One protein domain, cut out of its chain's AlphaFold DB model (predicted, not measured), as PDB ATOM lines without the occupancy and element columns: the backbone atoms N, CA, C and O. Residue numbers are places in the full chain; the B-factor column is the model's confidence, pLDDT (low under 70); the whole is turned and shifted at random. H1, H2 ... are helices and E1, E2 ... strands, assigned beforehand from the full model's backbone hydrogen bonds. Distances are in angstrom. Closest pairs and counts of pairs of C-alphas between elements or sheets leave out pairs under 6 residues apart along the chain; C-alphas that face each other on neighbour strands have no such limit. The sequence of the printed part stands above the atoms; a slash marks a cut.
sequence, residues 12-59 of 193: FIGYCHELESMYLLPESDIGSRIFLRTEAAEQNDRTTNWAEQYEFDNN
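AT A GLANCE: This is residues 12 to 59 of the 193 residues of the protein "PDDEXK_5 domain-containing protein" of Halobacteriales archaeon QS_6_71_20 (UniProt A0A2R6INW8). This is a model with little regular structure: an antiparallel hairpin, E1 and E2, with two very short helices, H1 and H2, packed by E2, and a long loop whose residues 41 to 47 stick out. The printed part has 48 residues, 19 of them in named elements, in the order E1, E2, H1, H2; the class is mixed. It is compact, with a radius of gyration of the C-alphas of 10.8 A and spans of 27 by 24 by 19 A.

IN THESE COORDINATES: E1, residues 12 to 16, begins at C-alpha 12 (168.502, 139.473, 185.655) and is 13.0 A long. E2, residues 21 to 26, is 16.7 A long. H1 is residues 51 to 54, 5.4 A, and H2 is residues 56 to 59, 5.2 A, ending at C-alpha 59 (162.201, 143.901, 176.561).

HOW THE PARTS SIT: E1 and E2 form a hairpin, antiparallel at 155 degrees; N 14 and O 23 are 2.9 A apart, within hydrogen-bond range. The closest C-alphas of E2 and H2 are Tyr 23 and Phe 56, 4.2 A; of E2 and H1, Tyr 23 and Tyr 54, 5.1 A. E1 and H1 are apart. H1 and H2 are close but not clearly touching, 8.0 A between the C-alphas of Gln 53 and Asn 59. Both helices are too short for an O i to N i+4 pair; each has its one O i to N i+3 pair within range.

THE WHOLE: The C-alphas of Phe 12 and Glu 42 are farthest apart, 29.0 A. The printed part has no cut. The link E2 to H1 is long, 24 residues; residues 40 to 47 are under pLDDT 70.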
ATOM      1  N   PHE A  12     167.751 138.521 184.844       85.56
ATOM      2  CA  PHE A  12     168.502 139.473 185.655       85.56
ATOM      3  C   PHE A  12     168.255 140.896 185.156       85.56
ATOM      4  O   PHE A  12     168.107 141.124 183.956       85.56
ATOM      5  N   ILE A  13     168.279 141.867 186.069       85.50
ATOM      6  CA  ILE A  13     168.269 143.292 185.724       85.50
ATOM      7  C   ILE A  13     169.674 143.843 185.949       85.50
ATOM      8  O   ILE A  13     170.188 143.831 187.069       85.50
ATOM      9  N   GLY A  14     170.313 144.301 184.876       85.50
ATOM     10  CA  GLY A  14     171.606 144.975 184.927       85.50
ATOM     11  C   GLY A  14     171.430 146.488 184.860       85.50
ATOM     12  O   GLY A  14     170.919 146.989 183.866       85.50
ATOM     13  N   TYR A  15     171.887 147.221 185.878       83.00
ATOM     14  CA  TYR A  15     171.913 148.687 185.856       83.00
ATOM     15  C   TYR A  15     173.320 149.212 185.551       83.00
ATOM     16  O   TYR A  15     174.290 148.838 186.216       83.00
ATOM     17  N   CYS A  16     173.433 150.098 184.560       82.69
ATOM     18  CA  CYS A  16     174.656 150.822 184.235       82.69
ATOM     19  C   CYS A  16     174.532 152.276 184.694       82.69
ATOM     20  O   CYS A  16     173.863 153.079 184.049       82.69
ATOM     21  N   HIS A  17     175.218 152.626 185.784       75.31
ATOM     22  CA  HIS A  17     175.164 153.973 186.356       75.31
ATOM     23  C   HIS A  17     175.712 155.052 185.408       75.31
ATOM     24  O   HIS A  17     175.222 156.175 185.408       75.31
ATOM     25  N   GLU A  18     176.735 154.753 184.602       75.44
ATOM     26  CA  GLU A  18     177.322 155.746 183.686       75.44
ATOM     27  C   GLU A  18     176.359 156.151 182.567       75.44
ATOM     28  O   GLU A  18     176.366 157.300 182.131       75.44
ATOM     29  N   LEU A  19     175.530 155.206 182.123       77.12
ATOM     30  CA  LEU A  19     174.555 155.403 181.051       77.12
ATOM     31  C   LEU A  19     173.144 155.660 181.583       77.12
ATOM     32  O   LEU A  19     172.229 155.829 180.783       77.12
ATOM     33  N   GLU A  20     172.959 155.627 182.906       77.00
ATOM     34  CA  GLU A  20     171.653 155.696 183.578       77.00
ATOM     35  C   GLU A  20     170.620 154.753 182.931       77.00
ATOM     36  O   GLU A  20     169.445 155.077 182.786       77.00
ATOM     37  N   SER A  21     171.087 153.575 182.505       78.69
ATOM     38  CA  SER A  21     170.335 152.633 181.670       78.69
ATOM     39  C   SER A  21     170.204 151.274 182.351       78.69
ATOM     40  O   SER A  21     171.144 150.788 182.989       78.69
ATOM     41  N   MET A  22     169.040 150.644 182.189       82.75
ATOM     42  CA  MET A  22     168.753 149.287 182.657       82.75
ATOM     43  C   MET A  22     168.674 148.313 181.488       82.75
ATOM     44  O   MET A  22     168.206 148.662 180.404       82.75
ATOM     45  N   TYR A  23     169.057 147.067 181.746       85.69
ATOM     46  CA  TYR A  23     169.010 145.981 180.778       85.69
ATOM     47  C   TYR A  23     168.335 144.751 181.381       85.69
ATOM     48  O   TYR A  23     168.672 144.353 182.500       85.69
ATOM     49  N   LEU A  24     167.394 144.156 180.651       87.00
ATOM     50  CA  LEU A  24     166.756 142.891 181.003       87.00
ATOM     51  C   LEU A  24     167.534 141.751 180.342       87.00
ATOM     52  O   LEU A  24     167.645 141.693 179.121       87.00
ATOM     53  N   LEU A  25     168.098 140.861 181.150       87.44
ATOM     54  CA  LEU A  25     169.021 139.822 180.710       87.44
ATOM     55  C   LEU A  25     168.413 138.439 180.970       87.44
ATOM     56  O   LEU A  25     168.296 138.064 182.138       87.44
ATOM     57  N   PRO A  26     168.050 137.667 179.934       84.50
ATOM     58  CA  PRO A  26     167.639 136.277 180.107       84.50
ATOM     59  C   PRO A  26     168.744 135.463 180.789       84.50
ATOM     60  O   PRO A  26     169.920 135.607 180.442       84.50
ATOM     61  N   GLU A  27     168.390 134.583 181.731       82.62
ATOM     62  CA  GLU A  27     169.368 133.677 182.360       82.62
ATOM     63  C   GLU A  27     170.098 132.831 181.309       82.62
ATOM     64  O   GLU A  27     171.318 132.677 181.393       82.62
ATOM     65  N   SER A  28     169.391 132.421 180.248       80.38
ATOM     66  CA  SER A  28     169.942 131.651 179.127       80.38
ATOM     67  C   SER A  28     171.133 132.316 178.438       80.38
ATOM     68  O   SER A  28     172.006 131.628 177.901       80.38
ATOM     69  N   ASP A  29     171.174 133.646 178.453       82.00
ATOM     70  CA  ASP A  29     172.213 134.444 177.805       82.00
ATOM     71  C   ASP A  29     173.392 134.692 178.762       82.00
ATOM     72  O   ASP A  29     174.502 135.049 178.346       82.00
ATOM     73  N   ILE A  30     173.186 134.451 180.060       79.38
ATOM     74  CA  ILE A  30     174.173 134.630 181.118       79.38
ATOM     75  C   ILE A  30     174.818 133.283 181.448       79.38
ATOM     76  O   ILE A  30     174.392 132.537 182.320       79.38
ATOM     77  N   GLY A  31     175.953 132.991 180.809       72.44
ATOM     78  CA  GLY A  31     176.751 131.813 181.172       72.44
ATOM     79  C   GLY A  31     177.418 131.947 182.552       72.44
ATOM     80  O   GLY A  31     177.114 131.238 183.502       72.44
ATOM     81  N   SER A  32     178.399 132.844 182.663       76.81
ATOM     82  CA  SER A  32     179.041 133.188 183.953       76.81
ATOM     83  C   SER A  32     179.173 134.693 184.150       76.81
ATOM     84  O   SER A  32     179.172 135.182 185.278       76.81
ATOM     85  N   ARG A  33     179.289 135.414 183.033       80.38
ATOM     86  CA  ARG A  33     179.203 136.862 182.884       80.38
ATOM     87  C   ARG A  33     178.677 137.147 181.485       80.38
ATOM     88  O   ARG A  33     178.924 136.356 180.574       80.38
ATOM     89  N   ILE A  34     178.039 138.294 181.328       84.50
ATOM     90  CA  ILE A  34     177.690 138.873 180.037       84.50
ATOM     91  C   ILE A  34     178.335 140.256 179.938       84.50
ATOM     92  O   ILE A  34     178.505 140.942 180.946       84.50
ATOM     93  N   PHE A  35     178.733 140.642 178.730       86.50
ATOM     94  CA  PHE A  35     179.190 141.991 178.417       86.50
ATOM     95  C   PHE A  35     178.262 142.553 177.353       86.50
ATOM     96  O   PHE A  35     178.098 141.928 176.307       86.50
ATOM     97  N   LEU A  36     177.668 143.708 177.634       86.81
ATOM     98  CA  LEU A  36     176.845 144.429 176.675       86.81
ATOM     99  C   LEU A  36     177.691 145.483 175.980       86.81
ATOM    100  O   LEU A  36     178.455 146.206 176.624       86.81
ATOM    101  N   ARG A  37     177.557 145.566 174.661       85.44
ATOM    102  CA  ARG A  37     178.285 146.532 173.849       85.44
ATOM    103  C   ARG A  37     177.397 147.714 173.491       85.44
ATOM    104  O   ARG A  37     176.328 147.529 172.922       85.44
ATOM    105  N   THR A  38     177.869 148.917 173.788       79.12
ATOM    106  CA  THR A  38     177.129 150.175 173.586       79.12
ATOM    107  C   THR A  38     177.614 150.964 172.370       79.12
ATOM    108  O   THR A  38     176.899 151.825 171.873       79.12
ATOM    109  N   GLU A  39     178.807 150.655 171.854       78.56
ATOM    110  CA  GLU A  39     179.428 151.368 170.734       78.56
ATOM    111  C   GLU A  39     179.761 150.441 169.563       78.56
ATOM    112  O   GLU A  39     180.195 149.294 169.750       78.56
ATOM    113  N   ALA A  40     179.612 150.970 168.345       62.62
ATOM    114  CA  ALA A  40     179.866 150.254 167.103       62.62
ATOM    115  C   ALA A  40     181.281 149.644 167.061       62.62
ATOM    116  O   ALA A  40     182.279 150.250 167.448       62.62
ATOM    117  N   ALA A  41     181.364 148.411 166.573       58.78
ATOM    118  CA  ALA A  41     182.610 147.695 166.365       58.78
ATOM    119  C   ALA A  41     183.108 147.899 164.936       58.78
ATOM    120  O   ALA A  41     182.307 147.846 164.007       58.78
ATOM    121  N   GLU A  42     184.425 147.994 164.730       56.56
ATOM    122  CA  GLU A  42     185.002 147.907 163.375       56.56
ATOM    123  C   GLU A  42     184.723 146.547 162.704       56.56
ATOM    124  O   GLU A  42     184.728 146.442 161.480       56.56
ATOM    125  N   GLN A  43     184.437 145.504 163.493       56.56
ATOM    126  CA  GLN A  43     183.980 144.200 163.016       56.56
ATOM    127  C   GLN A  43     182.709 143.801 163.763       56.56
ATOM    128  O   GLN A  43     182.742 143.515 164.958       56.56
ATOM    129  N   ASN A  44     181.585 143.820 163.050       54.25
ATOM    130  CA  ASN A  44     180.290 143.419 163.578       54.25
ATOM    131  C   ASN A  44     180.159 141.893 163.458       54.25
ATOM    132  O   ASN A  44     179.881 141.369 162.378       54.25
ATOM    133  N   ASP A  45     180.438 141.177 164.546       58.56
ATOM    134  CA  ASP A  45     180.159 139.744 164.639       58.56
ATOM    135  C   ASP A  45     178.711 139.552 165.113       58.56
ATOM    136  O   ASP A  45     178.266 140.208 166.059       58.56
ATOM    137  N   ARG A  46     177.983 138.624 164.477       59.28
ATOM    138  CA  ARG A  46     176.594 138.258 164.808       59.28
ATOM    139  C   ARG A  46     176.434 137.703 166.231       59.28
ATOM    140  O   ARG A  46     175.308 137.514 166.668       59.28
ATOM    141  N   THR A  47     177.538 137.412 166.913       68.25
ATOM    142  CA  THR A  47     177.596 136.951 168.309       68.25
ATOM    143  C   THR A  47     177.779 138.085 169.326       68.25
ATOM    144  O   THR A  47     177.935 137.825 170.517       68.25
ATOM    145  N   THR A  48     177.787 139.346 168.879       79.56
ATOM    146  CA  THR A  48     177.897 140.510 169.768       79.56
ATOM    147  C   THR A  48     176.580 140.754 170.500       79.56
ATOM    148  O   THR A  48     175.557 140.979 169.860       79.56
ATOM    149  N   ASN A  49     176.630 140.800 171.832       82.44
ATOM    150  CA  ASN A  49     175.500 141.204 172.668       82.44
ATOM    151  C   ASN A  49     175.403 142.735 172.676       82.44
ATOM    152  O   ASN A  49     176.138 143.412 173.404       82.44
ATOM    153  N   TRP A  50     174.548 143.293 171.823       86.19
ATOM    154  CA  TRP A  50     174.362 144.740 171.729       86.19
ATOM    155  C   TRP A  50     173.462 145.238 172.855       86.19
ATOM    156  O   TRP A  50     172.394 144.686 173.081       86.19
ATOM    157  N   ALA A  51     173.871 146.298 173.549       85.06
ATOM    158  CA  ALA A  51     173.141 146.834 174.695       85.06
ATOM    159  C   ALA A  51     171.687 147.208 174.347       85.06
ATOM    160  O   ALA A  51     170.794 146.943 175.142       85.06
ATOM    161  N   GLU A  52     171.442 147.726 173.139       81.44
ATOM    162  CA  GLU A  52     170.096 148.048 172.631       81.44
ATOM    163  C   GLU A  52     169.149 146.835 172.607       81.44
ATOM    164  O   GLU A  52     167.956 146.970 172.864       81.44
ATOM    165  N   GLN A  53     169.679 145.632 172.359       82.69
ATOM    166  CA  GLN A  53     168.886 144.400 172.279       82.69
ATOM    167  C   GLN A  53     168.395 143.952 173.648       82.69
ATOM    168  O   GLN A  53     167.374 143.286 173.734       82.69
ATOM    169  N   TYR A  54     169.116 144.327 174.701       83.62
ATOM    170  CA  TYR A  54     168.800 143.986 176.082       83.62
ATOM    171  C   TYR A  54     168.200 145.165 176.839       83.62
ATOM    172  O   TYR A  54     167.974 145.042 178.038       83.62
ATOM    173  N   GLU A  55     167.977 146.316 176.192       85.00
ATOM    174  CA  GLU A  55     167.427 147.499 176.852       85.00
ATOM    175  C   GLU A  55     166.139 147.117 177.579       85.00
ATOM    176  O   GLU A  55     165.226 146.534 176.988       85.00
ATOM    177  N   PHE A  56     166.098 147.396 178.880       78.75
ATOM    178  CA  PHE A  56     165.029 146.916 179.742       78.75
ATOM    179  C   PHE A  56     163.668 147.392 179.237       78.75
ATOM    180  O   PHE A  56     162.733 146.600 179.168       78.75
ATOM    181  N   ASP A  57     163.570 148.656 178.825       71.44
ATOM    182  CA  ASP A  57     162.303 149.250 178.404       71.44
ATOM    183  C   ASP A  57     161.741 148.591 177.129       71.44
ATOM    184  O   ASP A  57     160.529 148.427 177.015       71.44
ATOM    185  N   ASN A  58     162.595 148.101 176.222       73.44
ATOM    186  CA  ASN A  58     162.157 147.403 175.003       73.44
ATOM    187  C   ASN A  58     161.745 145.945 175.247       73.44
ATOM    188  O   ASN A  58     160.952 145.378 174.483       73.44
ATOM    189  N   ASN A  59     162.317 145.331 176.283       73.12
ATOM    190  CA  ASN A  59     162.201 143.901 176.561       73.12
ATOM    191  C   ASN A  59     161.272 143.586 177.736       73.12
ATOM    192  O   ASN A  59     161.029 142.417 178.023       73.12
TER     193      ASN A  59